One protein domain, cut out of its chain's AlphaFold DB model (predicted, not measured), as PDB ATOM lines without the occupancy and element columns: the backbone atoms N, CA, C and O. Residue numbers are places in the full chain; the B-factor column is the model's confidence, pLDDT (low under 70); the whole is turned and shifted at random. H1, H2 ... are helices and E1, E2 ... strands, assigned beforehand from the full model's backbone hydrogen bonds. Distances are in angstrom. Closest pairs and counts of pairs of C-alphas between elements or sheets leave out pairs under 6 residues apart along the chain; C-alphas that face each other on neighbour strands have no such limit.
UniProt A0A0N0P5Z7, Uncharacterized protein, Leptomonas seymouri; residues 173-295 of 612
ATOM      1  N   THR A 173      60.503  42.567  96.835       78.56
ATOM      2  CA  THR A 173      61.155  43.562  95.987       78.56
ATOM      3  C   THR A 173      61.077  44.900  96.702       78.56
ATOM      4  O   THR A 173      59.985  45.434  96.875       78.56
ATOM      5  N   THR A 174      62.227  45.422  97.134       84.31
ATOM      6  CA  THR A 174      62.311  46.725  97.806       84.31
ATOM      7  C   THR A 174      62.908  47.746  96.853       84.31
ATOM      8  O   THR A 174      64.020  47.568  96.352       84.31
ATOM      9  N   VAL A 175      62.171  48.825  96.604       88.81
ATOM     10  CA  VAL A 175      62.588  49.897  95.700       88.81
ATOM     11  C   VAL A 175      62.558  51.224  96.424       88.81
ATOM     12  O   VAL A 175      61.584  51.569  97.082       88.81
ATOM     13  N   TYR A 176      63.625  51.984  96.267       89.69
ATOM     14  CA  TYR A 176      63.770  53.327  96.782       89.69
ATOM     15  C   TYR A 176      63.494  54.284  95.634       89.69
ATOM     16  O   TYR A 176      64.215  54.326  94.638       89.69
ATOM     17  N   VAL A 177      62.412  55.037  95.759       91.38
ATOM     18  CA  VAL A 177      61.957  55.970  94.735       91.38
ATOM     19  C   VAL A 177      62.104  57.378  95.280       91.38
ATOM     20  O   VAL A 177      61.411  57.768  96.220       91.38
ATOM     21  N   LYS A 178      62.995  58.165  94.683       90.12
ATOM     22  CA  LYS A 178      63.100  59.591  94.979       90.12
ATOM     23  C   LYS A 178      62.044  60.328  94.168       90.12
ATOM     24  O   LYS A 178      62.254  60.618  92.989       90.12
ATOM     25  N   ALA A 179      60.899  60.607  94.779       87.44
ATOM     26  CA  ALA A 179      59.769  61.235  94.105       87.44
ATOM     27  C   ALA A 179      59.162  62.359  94.938       87.44
ATOM     28  O   ALA A 179      59.090  62.287  96.165       87.44
ATOM     29  N   THR A 180      58.662  63.373  94.238       81.12
ATOM     30  CA  THR A 180      57.850  64.445  94.833       81.12
ATOM     31  C   THR A 180      56.375  64.051  94.966       81.12
ATOM     32  O   THR A 180      55.639  64.652  95.747       81.12
ATOM     33  N   SER A 181      55.942  63.018  94.236       78.06
ATOM     34  CA  SER A 181      54.558  62.539  94.208       78.06
ATOM     35  C   SER A 181      54.230  61.605  95.375       78.06
ATOM     36  O   SER A 181      55.025  60.742  95.743       78.06
ATOM     37  N   THR A 182      53.020  61.719  95.924       75.19
ATOM     38  CA  THR A 182      52.466  60.782  96.922       75.19
ATOM     39  C   THR A 182      51.719  59.603  96.294       75.19
ATOM     40  O   THR A 182      51.212  58.751  97.015       75.19
ATOM     41  N   ALA A 183      51.617  59.542  94.963       83.75
ATOM     42  CA  ALA A 183      50.790  58.561  94.257       83.75
ATOM     43  C   ALA A 183      51.512  57.238  93.922       83.75
ATOM     44  O   ALA A 183      50.978  56.435  93.153       83.75
ATOM     45  N   LEU A 184      52.703  56.988  94.486       88.38
ATOM     46  CA  LEU A 184      53.520  55.813  94.154       88.38
ATOM     47  C   LEU A 184      52.776  54.494  94.365       88.38
ATOM     48  O   LEU A 184      52.801  53.639  93.485       88.38
ATOM     49  N   GLU A 185      52.058  54.349  95.479       89.62
ATOM     50  CA  GLU A 185      51.310  53.123  95.778       89.62
ATOM     51  C   GLU A 185      50.323  52.791  94.649       89.62
ATOM     52  O   GLU A 185      50.324  51.685  94.115       89.62
ATOM     53  N   SER A 186      49.547  53.784  94.201       88.19
ATOM     54  CA  SER A 186      48.586  53.610  93.109       88.19
ATOM     55  C   SER A 186      49.253  53.268  91.771       88.19
ATOM     56  O   SER A 186      48.737  52.433  91.023       88.19
ATOM     57  N   ALA A 187      50.428  53.846  91.492       88.81
ATOM     58  CA  ALA A 187      51.195  53.555  90.287       88.81
ATOM     59  C   ALA A 187      51.671  52.094  90.284       88.81
ATOM     60  O   ALA A 187      51.372  51.356  89.344       88.81
ATOM     61  N   PHE A 188      52.304  51.630  91.366       89.06
ATOM     62  CA  PHE A 188      52.740  50.235  91.499       89.06
ATOM     63  C   PHE A 188      51.567  49.247  91.480       89.06
ATOM     64  O   PHE A 188      51.626  48.228  90.786       89.06
ATOM     65  N   LEU A 189      50.465  49.566  92.165       88.81
ATOM     66  CA  LEU A 189      49.262  48.730  92.166       88.81
ATOM     67  C   LEU A 189      48.646  48.590  90.774       88.81
ATOM     68  O   LEU A 189      48.172  47.506  90.432       88.81
ATOM     69  N   SER A 190      48.696  49.637  89.948       87.44
ATOM     70  CA  SER A 190      48.189  49.570  88.573       87.44
ATOM     71  C   SER A 190      48.970  48.582  87.692       87.44
ATOM     72  O   SER A 190      48.385  47.958  86.807       87.44
ATOM     73  N   HIS A 191      50.268  48.390  87.960       85.00
ATOM     74  CA  HIS A 191      51.099  47.418  87.246       85.00
ATOM     75  C   HIS A 191      50.934  45.998  87.792       85.00
ATOM     76  O   HIS A 191      50.924  45.035  87.023       85.00
ATOM     77  N   LEU A 192      50.787  45.858  89.112       83.50
ATOM     78  CA  LEU A 192      50.619  44.554  89.755       83.50
ATOM     79  C   LEU A 192      49.226  43.965  89.515       83.50
ATOM     80  O   LEU A 192      49.099  42.753  89.319       83.50
ATOM     81  N   CYS A 193      48.192  44.809  89.510       83.50
ATOM     82  CA  CYS A 193      46.788  44.400  89.493       83.50
ATOM     83  C   CYS A 193      45.952  45.193  88.482       83.50
ATOM     84  O   CYS A 193      45.064  45.957  88.868       83.50
ATOM     85  N   PRO A 194      46.175  44.968  87.174       70.56
ATOM     86  CA  PRO A 194      45.537  45.744  86.115       70.56
ATOM     87  C   PRO A 194      44.018  45.532  85.999       70.56
ATOM     88  O   PRO A 194      43.338  46.388  85.447       70.56
ATOM     89  N   THR A 195      43.463  44.412  86.484       63.94
ATOM     90  CA  THR A 195      42.072  44.019  86.169       63.94
ATOM     91  C   THR A 195      41.062  44.102  87.312       63.94
ATOM     92  O   THR A 195      39.894  43.828  87.064       63.94
ATOM     93  N   THR A 196      41.457  44.490  88.528       57.41
ATOM     94  CA  THR A 196      40.632  44.969  89.669       57.41
ATOM     95  C   THR A 196      41.483  44.817  90.930       57.41
ATOM     96  O   THR A 196      42.036  43.744  91.180       57.41
ATOM     97  N   SER A 197      41.619  45.872  91.740       57.12
ATOM     98  CA  SER A 197      42.344  45.795  93.012       57.12
ATOM     99  C   SER A 197      41.557  44.935  94.003       57.12
ATOM    100  O   SER A 197      40.666  45.390  94.715       57.12
ATOM    101  N   THR A 198      41.867  43.643  94.053       67.00
ATOM    102  CA  THR A 198      41.443  42.821  95.187       67.00
ATOM    103  C   THR A 198      42.199  43.298  96.428       67.00
ATOM    104  O   THR A 198      43.379  43.639  96.334       67.00
ATOM    105  N   ALA A 199      41.553  43.312  97.599       69.88
ATOM    106  CA  ALA A 199      42.194  43.704  98.864       69.88
ATOM    107  C   ALA A 199      43.508  42.931  99.121       69.88
ATOM    108  O   ALA A 199      44.460  43.457  99.691       69.88
ATOM    109  N   THR A 200      43.586  41.699  98.608       71.88
ATOM    110  CA  THR A 200      44.764  40.825  98.627       71.88
ATOM    111  C   THR A 200      45.955  41.360  97.831       71.88
ATOM    112  O   THR A 200      47.081  40.970  98.117       71.88
ATOM    113  N   CYS A 201      45.735  42.201  96.820       77.88
ATOM    114  CA  CYS A 201      46.796  42.827  96.039       77.88
ATOM    115  C   CYS A 201      47.291  44.124  96.675       77.88
ATOM    116  O   CYS A 201      48.493  44.346  96.757       77.88
ATOM    117  N   THR A 202      46.367  44.944  97.182       77.62
ATOM    118  CA  THR A 202      46.703  46.181  97.897       77.62
ATOM    119  C   THR A 202      47.569  45.893  99.119       77.62
ATOM    120  O   THR A 202      48.560  46.572  99.340       77.62
ATOM    121  N   ALA A 203      47.290  44.800  99.838       80.69
ATOM    122  CA  ALA A 203      48.092  44.364 100.983       80.69
ATOM    123  C   ALA A 203      49.545  43.964 100.647       80.69
ATOM    124  O   ALA A 203      50.320  43.694 101.559       80.69
ATOM    125  N   ARG A 204      49.911  43.875  99.361       84.06
ATOM    126  CA  ARG A 204      51.242  43.436  98.915       84.06
ATOM    127  C   ARG A 204      52.179  44.577  98.565       84.06
ATOM    128  O   ARG A 204      53.346  44.298  98.333       84.06
ATOM    129  N   VAL A 205      51.690  45.815  98.505       88.94
ATOM    130  CA  VAL A 205      52.516  47.004  98.276       88.94
ATOM    131  C   VAL A 205      52.442  47.864  99.522       88.94
ATOM    132  O   VAL A 205      51.369  48.335  99.884       88.94
ATOM    133  N   ALA A 206      53.577  48.083 100.168       90.94
ATOM    134  CA  ALA A 206      53.698  49.041 101.255       90.94
ATOM    135  C   ALA A 206      54.594  50.191 100.797       90.94
ATOM    136  O   ALA A 206      55.699  49.960 100.311       90.94
ATOM    137  N   VAL A 207      54.122  51.430 100.952       91.25
ATOM    138  CA  VAL A 207      54.928  52.626 100.689       91.25
ATOM    139  C   VAL A 207      55.206  53.332 102.007       91.25
ATOM    140  O   VAL A 207      54.286  53.771 102.696       91.25
ATOM    141  N   THR A 208      56.479  53.457 102.365       91.81
ATOM    142  CA  THR A 208      56.923  54.174 103.566       91.81
ATOM    143  C   THR A 208      57.814  55.347 103.175       91.81
ATOM    144  O   THR A 208      58.558  55.285 102.199       91.81
ATOM    145  N   ARG A 209      57.724  56.468 103.899       87.12
ATOM    146  CA  ARG A 209      58.620  57.612 103.669       87.12
ATOM    147  C   ARG A 209      59.957  57.365 104.362       87.12
ATOM    148  O   ARG A 209      59.976  57.059 105.551       87.12
ATOM    149  N   ALA A 210      61.044  57.556 103.626       84.06
ATOM    150  CA  ALA A 210      62.408  57.582 104.134       84.06
ATOM    151  C   ALA A 210      62.956  59.022 104.148       84.06
ATOM    152  O   ALA A 210      62.264  59.978 103.785       84.06
ATOM    153  N   ALA A 211      64.199  59.179 104.604       77.88
ATOM    154  CA  ALA A 211      64.914  60.451 104.560       77.88
ATOM    155  C   ALA A 211      65.149  60.931 103.110       77.88
ATOM    156  O   ALA A 211      65.012  60.171 102.150       77.88
ATOM    157  N   ASP A 212      65.494  62.211 102.949       79.00
ATOM    158  CA  ASP A 212      65.962  62.798 101.680       79.00
ATOM    159  C   ASP A 212      64.994  62.689 100.486       79.00
ATOM    160  O   ASP A 212      65.407  62.627  99.324       79.00
ATOM    161  N   ASN A 213      63.685  62.714 100.766       84.12
ATOM    162  CA  ASN A 213      62.598  62.573  99.786       84.12
ATOM    163  C   ASN A 213      62.545  61.204  99.085       84.12
ATOM    164  O   ASN A 213      61.901  61.068  98.040       84.12
ATOM    165  N   TYR A 214      63.192  60.184  99.651       86.88
ATOM    166  CA  TYR A 214      62.996  58.809  99.214       86.88
ATOM    167  C   TYR A 214      61.713  58.232  99.807       86.88
ATOM    168  O   TYR A 214      61.367  58.446 100.969       86.88
ATOM    169  N   GLN A 215      61.005  57.464  98.995       92.06
ATOM    170  CA  GLN A 215      59.903  56.615  99.412       92.06
ATOM    171  C   GLN A 215      60.315  55.168  99.151       92.06
ATOM    172  O   GLN A 215      60.780  54.840  98.061       92.06
ATOM    173  N   ILE A 216      60.181  54.318 100.163       90.44
ATOM    174  CA  ILE A 216      60.484  52.894 100.081       90.44
ATOM    175  C   ILE A 216      59.198  52.183  99.695       90.44
ATOM    176  O   ILE A 216      58.208  52.246 100.423       90.44
ATOM    177  N   VAL A 217      59.228  51.518  98.550       91.31
ATOM    178  CA  VAL A 217      58.156  50.671  98.042       91.31
ATOM    179  C   VAL A 217      58.569  49.226  98.260       91.31
ATOM    180  O   VAL A 217      59.493  48.730  97.615       91.31
ATOM    181  N   GLU A 218      57.890  48.556  99.180       89.88
ATOM    182  CA  GLU A 218      58.095  47.144  99.466       89.88
ATOM    183  C   GLU A 218      56.964  46.335  98.827       89.88
ATOM    184  O   GLU A 218      55.790  46.508  99.162       89.88
ATOM    185  N   ILE A 219      57.318  45.464  97.881       87.81
ATOM    186  CA  ILE A 219      56.383  44.565  97.210       87.81
ATOM    187  C   ILE A 219      56.613  43.150  97.733       87.81
ATOM    188  O   ILE A 219      57.656  42.554  97.462       87.81
ATOM    189  N   THR A 220      55.645  42.596  98.462       85.44
ATOM    190  CA  THR A 220      55.780  41.294  99.130       85.44
ATOM    191  C   THR A 220      54.871  40.226  98.527       85.44
ATOM    192  O   THR A 220      53.703  40.443  98.191       85.44
ATOM    193  N   GLY A 221      55.408  39.015  98.373       76.94
ATOM    194  CA  GLY A 221      54.624  37.825  98.039       76.94
ATOM    195  C   GLY A 221      54.030  37.813  96.627       76.94
ATOM    196  O   GLY A 221      53.191  36.957  96.331       76.94
ATOM    197  N   THR A 222      54.425  38.734  95.741       76.88
ATOM    198  CA  THR A 222      54.038  38.714  94.322       76.88
ATOM    199  C   THR A 222      55.181  38.210  93.449       76.88
ATOM    200  O   THR A 222      56.237  38.837  93.457       76.88
ATOM    201  N   PRO A 223      54.957  37.201  92.588       66.62
ATOM    202  CA  PRO A 223      55.949  36.787  91.602       66.62
ATOM    203  C   PRO A 223      56.179  37.809  90.477       66.62
ATOM    204  O   PRO A 223      56.987  37.561  89.597       66.62
ATOM    205  N   LYS A 224      55.405  38.905  90.463       71.75
ATOM    206  CA  LYS A 224      55.454  39.989  89.471       71.75
ATOM    207  C   LYS A 224      56.030  41.292  90.041       71.75
ATOM    208  O   LYS A 224      55.809  42.357  89.469       71.75
ATOM    209  N   GLY A 225      56.661  41.220  91.217       80.75
ATOM    210  CA  GLY A 225      57.126  42.400  91.944       80.75
ATOM    211  C   GLY A 225      58.101  43.204  91.097       80.75
ATOM    212  O   GLY A 225      57.852  44.367  90.799       80.75
ATOM    213  N   LEU A 226      59.148  42.543  90.609       78.06
ATOM    214  CA  LEU A 226      60.152  43.167  89.759       78.06
ATOM    215  C   LEU A 226      59.584  43.657  88.421       78.06
ATOM    216  O   LEU A 226      59.944  44.733  87.963       78.06
ATOM    217  N   GLU A 227      58.675  42.913  87.795       77.00
ATOM    218  CA  GLU A 227      58.021  43.316  86.548       77.00
ATOM    219  C   GLU A 227      57.245  44.625  86.718       77.00
ATOM    220  O   GLU A 227      57.264  45.474  85.827       77.00
ATOM    221  N   ALA A 228      56.588  44.805  87.865       83.62
ATOM    222  CA  ALA A 228      55.924  46.058  88.191       83.62
ATOM    223  C   ALA A 228      56.922  47.200  88.409       83.62
ATOM    224  O   ALA A 228      56.648  48.318  87.980       83.62
ATOM    225  N   VAL A 229      58.088  46.922  89.004       87.25
ATOM    226  CA  VAL A 229      59.183  47.899  89.127       87.25
ATOM    227  C   VAL A 229      59.716  48.311  87.765       87.25
ATOM    228  O   VAL A 229      59.847  49.500  87.508       87.25
ATOM    229  N   LEU A 230      59.984  47.359  86.874       83.12
ATOM    230  CA  LEU A 230      60.486  47.655  85.534       83.12
ATOM    231  C   LEU A 230      59.455  48.428  84.703       83.12
ATOM    232  O   LEU A 230      59.815  49.381  84.020       83.12
ATOM    233  N   ALA A 231      58.169  48.082  84.807       83.12
ATOM    234  CA  ALA A 231      57.099  48.845  84.166       83.12
ATOM    235  C   ALA A 231      56.992  50.273  84.731       83.12
ATOM    236  O   ALA A 231      56.852  51.225  83.969       83.12
ATOM    237  N   PHE A 232      57.128  50.433  86.049       89.44
ATOM    238  CA  PHE A 232      57.168  51.744  86.693       89.44
ATOM    239  C   PHE A 232      58.387  52.569  86.252       89.44
ATOM    240  O   PHE A 232      58.270  53.769  86.020       89.44
ATOM    241  N   VAL A 233      59.556  51.938  86.103       86.50
ATOM    242  CA  VAL A 233      60.774  52.581  85.584       86.50
ATOM    243  C   VAL A 233      60.577  53.036  84.139       86.50
ATOM    244  O   VAL A 233      60.949  54.160  83.809       86.50
ATOM    245  N   ALA A 234      59.938  52.218  83.299       81.12
ATOM    246  CA  ALA A 234      59.592  52.605  81.934       81.12
ATOM    247  C   ALA A 234      58.658  53.829  81.914       81.12
ATOM    248  O   ALA A 234      58.914  54.776  81.168       81.12
ATOM    249  N   ASP A 235      57.630  53.864  82.771       86.06
ATOM    250  CA  ASP A 235      56.745  55.028  82.929       86.06
ATOM    251  C   ASP A 235      57.512  56.265  83.434       86.06
ATOM    252  O   ASP A 235      57.294  57.374  82.944       86.06
ATOM    253  N   ALA A 236      58.435  56.095  84.387       86.69
ATOM    254  CA  ALA A 236      59.252  57.184  84.921       86.69
ATOM    255  C   ALA A 236      60.173  57.779  83.844       86.69
ATOM    256  O   ALA A 236      60.225  59.000  83.685       86.69
ATOM    257  N   ARG A 237      60.831  56.921  83.055       82.88
ATOM    258  CA  ARG A 237      61.690  57.335  81.941       82.88
ATOM    259  C   ARG A 237      60.878  58.024  80.841       82.88
ATOM    260  O   ARG A 237      61.259  59.110  80.410       82.88
ATOM    261  N   ALA A 238      59.727  57.464  80.457       80.19
ATOM    262  CA  ALA A 238      58.820  58.065  79.474       80.19
ATOM    263  C   ALA A 238      58.246  59.415  79.944       80.19
ATOM    264  O   ALA A 238      58.071  60.336  79.146       80.19
ATOM    265  N   SER A 239      57.972  59.553  81.244       83.19
ATOM    266  CA  SER A 239      57.514  60.808  81.843       83.19
ATOM    267  C   SER A 239      58.605  61.883  81.878       83.19
ATOM    268  O   SER A 239      58.254  63.062  81.898       83.19
ATOM    269  N   TYR A 240      59.887  61.506  81.931       81.56
ATOM    270  CA  TYR A 240      61.006  62.447  82.018       81.56
ATOM    271  C   TYR A 240      61.557  62.860  80.651       81.56
ATOM    272  O   TYR A 240      61.667  64.049  80.375       81.56
ATOM    273  N   LEU A 241      61.879  61.892  79.786       71.75
ATOM    274  CA  LEU A 241      62.493  62.159  78.478       71.75
ATOM    275  C   LEU A 241      61.509  62.758  77.460       71.75
ATOM    276  O   LEU A 241      61.918  63.208  76.392       71.75
ATOM    277  N   GLY A 242      60.209  62.757  77.766       65.00
ATOM    278  CA  GLY A 242      59.180  63.021  76.769       65.00
ATOM    279  C   GLY A 242      59.151  61.915  75.710       65.00
ATOM    280  O   GLY A 242      59.726  60.843  75.887       65.00
ATOM    281  N   LEU A 243      58.451  62.139  74.595       52.56
ATOM    282  CA  LEU A 243      58.511  61.219  73.457       52.56
ATOM    283  C   LEU A 243      59.938  61.237  72.891       52.56
ATOM    284  O   LEU A 243      60.238  62.063  72.030       52.56
ATOM    285  N   SER A 244      60.804  60.313  73.307       47.69
ATOM    286  CA  SER A 244      61.882  59.907  72.410       47.69
ATOM    287  C   SER A 244      61.183  59.373  71.165       47.69
ATOM    288  O   SER A 244      60.347  58.471  71.275       47.69
ATOM    289  N   SER A 245      61.448  59.991  70.014       46.41
ATOM    290  CA  SER A 245      60.978  59.539  68.705       46.41
ATOM    291  C   SER A 245      60.970  58.010  68.657       46.41
ATOM    292  O   SER A 245      61.914  57.373  69.129       46.41
ATOM    293  N   ALA A 246      59.908  57.417  68.105       51.81
ATOM    294  CA  ALA A 246      59.731  55.966  67.994       51.81
ATOM    295  C   ALA A 246      60.938  55.235  67.356       51.81
ATOM    296  O   ALA A 246      61.015  54.015  67.425       51.81
ATOM    297  N   SER A 247      61.886  55.981  66.782       47.59
ATOM    298  CA  SER A 247      63.190  55.529  66.303       47.59
ATOM    299  C   SER A 247      64.147  54.983  67.376       47.59
ATOM    300  O   SER A 247      65.044  54.239  67.007       47.59
ATOM    301  N   ASN A 248      63.979  55.303  68.667       43.59
ATOM    302  CA  ASN A 248      64.870  54.815  69.741       43.59
ATOM    303  C   ASN A 248      64.232  53.725  70.618       43.59
ATOM    304  O   ASN A 248      64.813  53.323  71.626       43.59
ATOM    305  N   ALA A 249      63.028  53.260  70.277       48.47
ATOM    306  CA  ALA A 249      62.407  52.156  70.994       48.47
ATOM    307  C   ALA A 249      63.137  50.858  70.632       48.47
ATOM    308  O   ALA A 249      63.059  50.397  69.492       48.47
ATOM    309  N   VAL A 250      63.833  50.260  71.600       44.34
ATOM    310  CA  VAL A 250      64.385  48.913  71.443       44.34
ATOM    311  C   VAL A 250      63.213  47.965  71.142       44.34
ATOM    312  O   VAL A 250      62.253  47.925  71.921       44.34
ATOM    313  N   PRO A 251      63.231  47.219  70.022       38.94
ATOM    314  CA  PRO A 251      62.142  46.319  69.663       38.94
ATOM    315  C   PRO A 251      61.808  45.355  70.812       38.94
ATOM    316  O   PRO A 251      62.644  44.571  71.253       38.94
ATOM    317  N   GLY A 252      60.572  45.430  71.313       45.97
ATOM    318  CA  GLY A 252      60.068  44.596  72.411       45.97
ATOM    319  C   GLY A 252      60.028  45.267  73.788       45.97
ATOM    320  O   GLY A 252      59.334  44.754  74.666       45.97
ATOM    321  N   GLU A 253      60.688  46.412  73.987       49.25
ATOM    322  CA  GLU A 253      60.583  47.175  75.235       49.25
ATOM    323  C   GLU A 253      59.195  47.828  75.339       49.25
ATOM    324  O   GLU A 253      58.701  48.464  74.402       49.25
ATOM    325  N   LYS A 254      58.507  47.640  76.473       55.53
ATOM    326  CA  LYS A 254      57.223  48.310  76.701       55.53
ATOM    327  C   LYS A 254      57.469  49.809  76.825       55.53
ATOM    328  O   LYS A 254      58.079  50.256  77.789       55.53
ATOM    329  N   ILE A 255      56.931  50.569  75.880       63.50
ATOM    330  CA  ILE A 255      56.900  52.030  75.939       63.50
ATOM    331  C   ILE A 255      56.085  52.432  77.178       63.50
ATOM    332  O   ILE A 255      54.915  52.057  77.292       63.50
ATOM    333  N   GLY A 256      56.710  53.147  78.114       73.88
ATOM    334  CA  GLY A 256      56.043  53.656  79.315       73.88
ATOM    335  C   GLY A 256      54.966  54.705  79.009       73.88
ATOM    336  O   GLY A 256      54.976  55.351  77.957       73.88
ATOM    337  N   ASP A 257      54.029  54.904  79.936       79.88
ATOM    338  CA  ASP A 257      52.952  55.893  79.815       79.88
ATOM    339  C   ASP A 257      53.384  57.277  80.321       79.88
ATOM    340  O   ASP A 257      53.400  57.569  81.520       79.88
ATOM    341  N   ARG A 258      53.659  58.181  79.375       77.38
ATOM    342  CA  ARG A 258      54.033  59.581  79.643       77.38
ATOM    343  C   ARG A 258      52.991  60.373  80.441       77.38
ATOM    344  O   ARG A 258      53.335  61.373  81.069       77.38
ATOM    345  N   ASN A 259      51.713  59.990  80.389       82.19
ATOM    346  CA  ASN A 259      50.639  60.800  80.973       82.19
ATOM    347  C   ASN A 259      50.565  60.654  82.497       82.19
ATOM    348  O   ASN A 259      49.832  61.396  83.148       82.19
ATOM    349  N   ARG A 260      51.324  59.715  83.075       80.19
ATOM    350  CA  ARG A 260      51.304  59.437  84.512       80.19
ATOM    351  C   ARG A 260      52.021  60.471  85.372       80.19
ATOM    352  O   ARG A 260      51.789  60.461  86.575       80.19
ATOM    353  N   GLN A 261      52.851  61.343  84.782       80.56
ATOM    354  CA  GLN A 261      53.536  62.457  85.464       80.56
ATOM    355  C   GLN A 261      54.033  62.087  86.873       80.56
ATOM    356  O   GLN A 261      53.647  62.684  87.878       80.56
ATOM    357  N   LEU A 262      54.874  61.055  86.965       85.75
ATOM    358  CA  LEU A 262      55.190  60.421  88.250       85.75
ATOM    359  C   LEU A 262      56.042  61.305  89.186       85.75
ATOM    360  O   LEU A 262      56.133  61.018  90.380       85.75
ATOM    361  N   GLY A 263      56.663  62.377  88.677       86.94
ATOM    362  CA  GLY A 263      57.502  63.285  89.472       86.94
ATOM    363  C   GLY A 263      58.710  62.586  90.113       86.94
ATOM    364  O   GLY A 263      59.136  62.958  91.211       86.94
ATOM    365  N   VAL A 264      59.207  61.532  89.460       89.50
ATOM    366  CA  VAL A 264      60.299  60.673  89.927       89.50
ATOM    367  C   VAL A 264      61.624  61.227  89.421       89.50
ATOM    368  O   VAL A 264      61.779  61.489  88.234       89.50
ATOM    369  N   THR A 265      62.582  61.381  90.330       88.75
ATOM    370  CA  THR A 265      63.941  61.851  90.024       88.75
ATOM    371  C   THR A 265      64.972  60.726  90.035       88.75
ATOM    372  O   THR A 265      65.962  60.807  89.316       88.75
ATOM    373  N   ALA A 266      64.735  59.666  90.815       86.50
ATOM    374  CA  ALA A 266      65.550  58.457  90.819       86.50
ATOM    375  C   ALA A 266      64.729  57.231  91.248       86.50
ATOM    376  O   ALA A 266      63.839  57.342  92.096       86.50
ATOM    377  N   VAL A 267      65.053  56.069  90.683       86.94
ATOM    378  CA  VAL A 267      64.534  54.757  91.093       86.94
ATOM    379  C   VAL A 267      65.707  53.833  91.336       86.94
ATOM    380  O   VAL A 267      66.557  53.650  90.465       86.94
ATOM    381  N   GLU A 268      65.737  53.224  92.509       85.94
ATOM    382  CA  GLU A 268      66.832  52.367  92.930       85.94
ATOM    383  C   GLU A 268      66.301  51.071  93.510       85.94
ATOM    384  O   GLU A 268      65.471  51.062  94.416       85.94
ATOM    385  N   LEU A 269      66.822  49.962  93.015       81.81
ATOM    386  CA  LEU A 269      66.589  48.659  93.597       81.81
ATOM    387  C   LEU A 269      67.601  48.446  94.718       81.81
ATOM    388  O   LEU A 269      68.808  48.549  94.493       81.81
ATOM    389  N   HIS A 270      67.109  48.160  95.920       74.00
ATOM    390  CA  HIS A 270      67.959  47.825  97.059       74.00
ATOM    391  C   HIS A 270      67.737  46.368  97.421       74.00
ATOM    392  O   HIS A 270      66.610  45.936  97.673       74.00
ATOM    393  N   TYR A 271      68.824  45.611  97.464       64.31
ATOM    394  CA  TYR A 271      68.794  44.215  97.863       64.31
ATOM    395  C   TYR A 271      70.058  43.872  98.642       64.31
ATOM    396  O   TYR A 271      71.155  43.965  98.101       64.31
ATOM    397  N   ASN A 272      69.916  43.480  99.911       54.44
ATOM    398  CA  ASN A 272      71.035  43.089 100.781       54.44
ATOM    399  C   ASN A 272      72.221  44.075 100.753       54.44
ATOM    400  O   ASN A 272      73.358  43.674 100.520       54.44
ATOM    401  N   ASN A 273      71.954  45.365 100.980       50.19
ATOM    402  CA  ASN A 273      72.941  46.461 100.956       50.19
ATOM    403  C   ASN A 273      73.580  46.753  99.586       50.19
ATOM    404  O   ASN A 273      74.438  47.630  99.491       50.19
ATOM    405  N   VAL A 274      73.155  46.067  98.522       50.69
ATOM    406  CA  VAL A 274      73.500  46.413  97.142       50.69
ATOM    407  C   VAL A 274      72.435  47.348  96.588       50.69
ATOM    408  O   VAL A 274      71.235  47.100  96.736       50.69
ATOM    409  N   ARG A 275      72.886  48.416  95.930       63.19
ATOM    410  CA  ARG A 275      72.044  49.430  95.299       63.19
ATOM    411  C   ARG A 275      72.276  49.415  93.794       63.19
ATOM    412  O   ARG A 275      73.390  49.666  93.340       63.19
ATOM    413  N   ALA A 276      71.221  49.163  93.034       68.12
ATOM    414  CA  ALA A 276      71.217  49.323  91.585       68.12
ATOM    415  C   ALA A 276      70.324  50.512  91.227       68.12
ATOM    416  O   ALA A 276      69.133  50.511  91.533       68.12
ATOM    417  N   THR A 277      70.892  51.540  90.597       75.50
ATOM    418  CA  THR A 277      70.100  52.672  90.093       75.50
ATOM    419  C   THR A 277      69.464  52.244  88.777       75.50
ATOM    420  O   THR A 277      70.171  52.022  87.803       75.50
ATOM    421  N   LEU A 278      68.140  52.093  88.764       79.56
ATOM    422  CA  LEU A 278      67.381  51.695  87.577       79.56
ATOM    423  C   LEU A 278      67.010  52.897  86.702       79.56
ATOM    424  O   LEU A 278      66.825  52.750  85.501       79.56
ATOM    425  N   PHE A 279      66.865  54.073  87.316       82.88
ATOM    426  CA  PHE A 279      66.556  55.322  86.628       82.88
ATOM    427  C   PHE A 279      67.064  56.515  87.437       82.88
ATOM    428  O   PHE A 279      66.983  56.515  88.666       82.88
ATOM    429  N   THR A 280      67.544  57.551  86.754       83.88
ATOM    430  CA  THR A 280      67.823  58.869  87.336       83.88
ATOM    431  C   THR A 280      67.644  59.943  86.270       83.88
ATOM    432  O   THR A 280      67.953  59.726  85.104       83.88
ATOM    433  N   THR A 281      67.192  61.136  86.641       81.50
ATOM    434  CA  THR A 281      67.067  62.261  85.693       81.50
ATOM    435  C   THR A 281      68.420  62.727  85.152       81.50
ATOM    436  O   THR A 281      68.500  63.348  84.096       81.50
ATOM    437  N   THR A 282      69.506  62.395  85.851       73.56
ATOM    438  CA  THR A 282      70.886  62.663  85.425       73.56
ATOM    439  C   THR A 282      71.512  61.484  84.667       73.56
ATOM    440  O   THR A 282      72.734  61.371  84.655       73.56
ATOM    441  N   GLU A 283      70.718  60.567  84.098       65.06
ATOM    442  CA  GLU A 283      71.208  59.360  83.400       65.06
ATOM    443  C   GLU A 283      72.150  59.725  82.240       65.06
ATOM    444  O   GLU A 283      73.200  59.116  82.091       65.06
ATOM    445  N   ASN A 284      71.883  60.830  81.536       58.16
ATOM    446  CA  ASN A 284      72.744  61.334  80.455       58.16
ATOM    447  C   ASN A 284      74.085  61.924  80.935       58.16
ATOM    448  O   ASN A 284      74.972  62.164  80.126       58.16
ATOM    449  N   GLN A 285      74.227  62.206  82.234       50.81
ATOM    450  CA  GLN A 285      75.438  62.789  82.833       50.81
ATOM    451  C   GLN A 285      76.193  61.795  83.720       50.81
ATOM    452  O   GLN A 285      77.291  62.087  84.187       50.81
ATOM    453  N   ARG A 286      75.603  60.628  83.989       43.88
ATOM    454  CA  ARG A 286      76.219  59.563  84.771       43.88
ATOM    455  C   ARG A 286      76.387  58.357  83.867       43.88
ATOM    456  O   ARG A 286      75.429  57.624  83.648       43.88
ATOM    457  N   THR A 287      77.622  58.081  83.452       43.91
ATOM    458  CA  THR A 287      78.083  56.697  83.275       43.91
ATOM    459  C   THR A 287      77.567  55.946  84.493       43.91
ATOM    460  O   THR A 287      77.913  56.360  85.601       43.91
ATOM    461  N   TYR A 288      76.634  55.000  84.302       43.03
ATOM    462  CA  TYR A 288      75.931  54.277  85.367       43.03
ATOM    463  C   TYR A 288      76.870  54.103  86.551       43.03
ATOM    464  O   TYR A 288      77.839  53.356  86.441       43.03
ATOM    465  N   MET A 289      76.675  54.910  87.607       39.44
ATOM    466  CA  MET A 289      77.680  55.000  88.662       39.44
ATOM    467  C   MET A 289      77.909  53.586  89.154       39.44
ATOM    468  O   MET A 289      76.941  52.939  89.566       39.44
ATOM    469  N   ALA A 290      79.161  53.126  89.038       43.78
ATOM    470  CA  ALA A 290      79.586  51.822  89.505       43.78
ATOM    471  C   ALA A 290      78.913  51.583  90.851       43.78
ATOM    472  O   ALA A 290      78.996  52.458  91.717       43.78
ATOM    473  N   SER A 291      78.152  50.486  90.951       43.34
ATOM    474  CA  SER A 291      77.328  50.117  92.103       43.34
ATOM    475  C   SER A 291      77.984  50.615  93.384       43.34
ATOM    476  O   SER A 291      79.001  50.070  93.815       43.34
ATOM    477  N   ALA A 292      77.468  51.720  93.926       37.94
ATOM    478  CA  ALA A 292      78.082  52.338  95.082       37.94
ATOM    479  C   ALA A 292      77.847  51.373  96.237       37.94
ATOM    480  O   ALA A 292      76.723  51.266  96.735       37.94
ATOM    481  N   ASN A 293      78.890  50.627  96.615       37.19
ATOM    482  CA  ASN A 293      78.910  49.901  97.871       37.19
ATOM    483  C   ASN A 293      78.497  50.915  98.930       37.19
ATOM    484  O   ASN A 293      79.168  51.938  99.105       37.19
ATOM    485  N   MET A 294      77.367  50.674  99.596       34.38
ATOM    486  CA  MET A 294      77.070  51.436 100.794       34.38
ATOM    487  C   MET A 294      78.283  51.246 101.698       34.38
ATOM    488  O   MET A 294      78.659  50.112 102.001       34.38
ATOM    489  N   SER A 295      78.917  52.350 102.103       33.16
ATOM    490  CA  SER A 295      79.765  52.321 103.285       33.16
ATOM    491  C   SER A 295      78.920  51.638 104.346       33.16
ATOM    492  O   SER A 295      77.822  52.131 104.631       33.16
TER     493      SER A 295
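Overview. This is residues 173 to 295 of the 612 residues of an uncharacterized protein of Leptomonas seymouri (UniProt A0A0N0P5Z7). The domain is a twisted wall of five antiparallel strands with two helices, H1 and H3, over one of its faces; long H3 covers E1 and E4, while shorter H1 lies toward the E2 edge. Little H2 is off that edge, an unnamed tail, residues 281 to 295, is off the E5 edge, and residues 247 to 252 of the long loop after H3 stick out. The printed part has 123 residues, with three named helices and five named strands in the order E1 H1 H2 E2 E3 H3 E4 E5; the sheet's order is E2 E3 E1 E4 E5. The class is mixed, helices and strands, and the whole is compact, with a radius of gyration of the C-alphas of 14.4 A and spans of 40 by 40 by 25 A.

Arrangement. E1, residues 173 to 179, is an inner strand, antiparallel to E3, residues 214 to 220, at 155 degrees, with N 175 and O 217 2.9 A apart, within hydrogen-bond range. On its other side is E4, residues 264 to 271, antiparallel at 156 degrees, with N 176 and O 268 at 2.8 A. E2, residues 205 to 209, forms a hairpin with E3, N 206 and O 218 being 2.9 A apart; E5, residues 274 to 280, forms one with E4, N 269 and O 276 being 2.8 A apart. H1, residues 184 to 192, is on the sheet at a height of 7.2 A. H3, residues 225 to 241, is on the same face at 8.7 A, over E1 and E4, and runs along the strands, at 23 degrees to E4 on the local plane. With its residues 225 to 232 alone H3 touches H1, at a steep tilt of 60 degrees, opposite ways; their closest C-alphas, of His 191 and Ala 228, are 5.1 A apart. H2, residues 199 to 202, is not on the sheet and only just touches H1, with 3 pairs of C-alphas within 8 A, the closest being Leu 189 and Thr 202 at 6.8 A. Each O i to N i+4 pair in H1 and H3 is within hydrogen-bond range; H2 is too short for one.

Along the chain. E1 begins at C-alpha 173 (61.155, 43.562, 95.987) and is 17.8 A long. H1 measures 12.4 A, H2 5.2 A, E2 13.4 A and E3 18.9 A. H3 runs 24.5 A from C-alpha 225 (57.126, 42.400, 91.944). E4 measures 20.1 A, and E5, 16.8 A, ends at C-alpha 280 (67.823, 58.869, 87.336).

Size, cuts and confidence. The two C-alphas farthest apart, of Thr 195 and Ser 295, are 42.2 A apart. The printed part has no cut. The link from H3 to E4, residues 242 to 263, is long. The mean pLDDT of the printed part is 73.3, and it is under 70 at residues 195 to 199, 223, 242 to 255, 271 to 276 and 283 to 295.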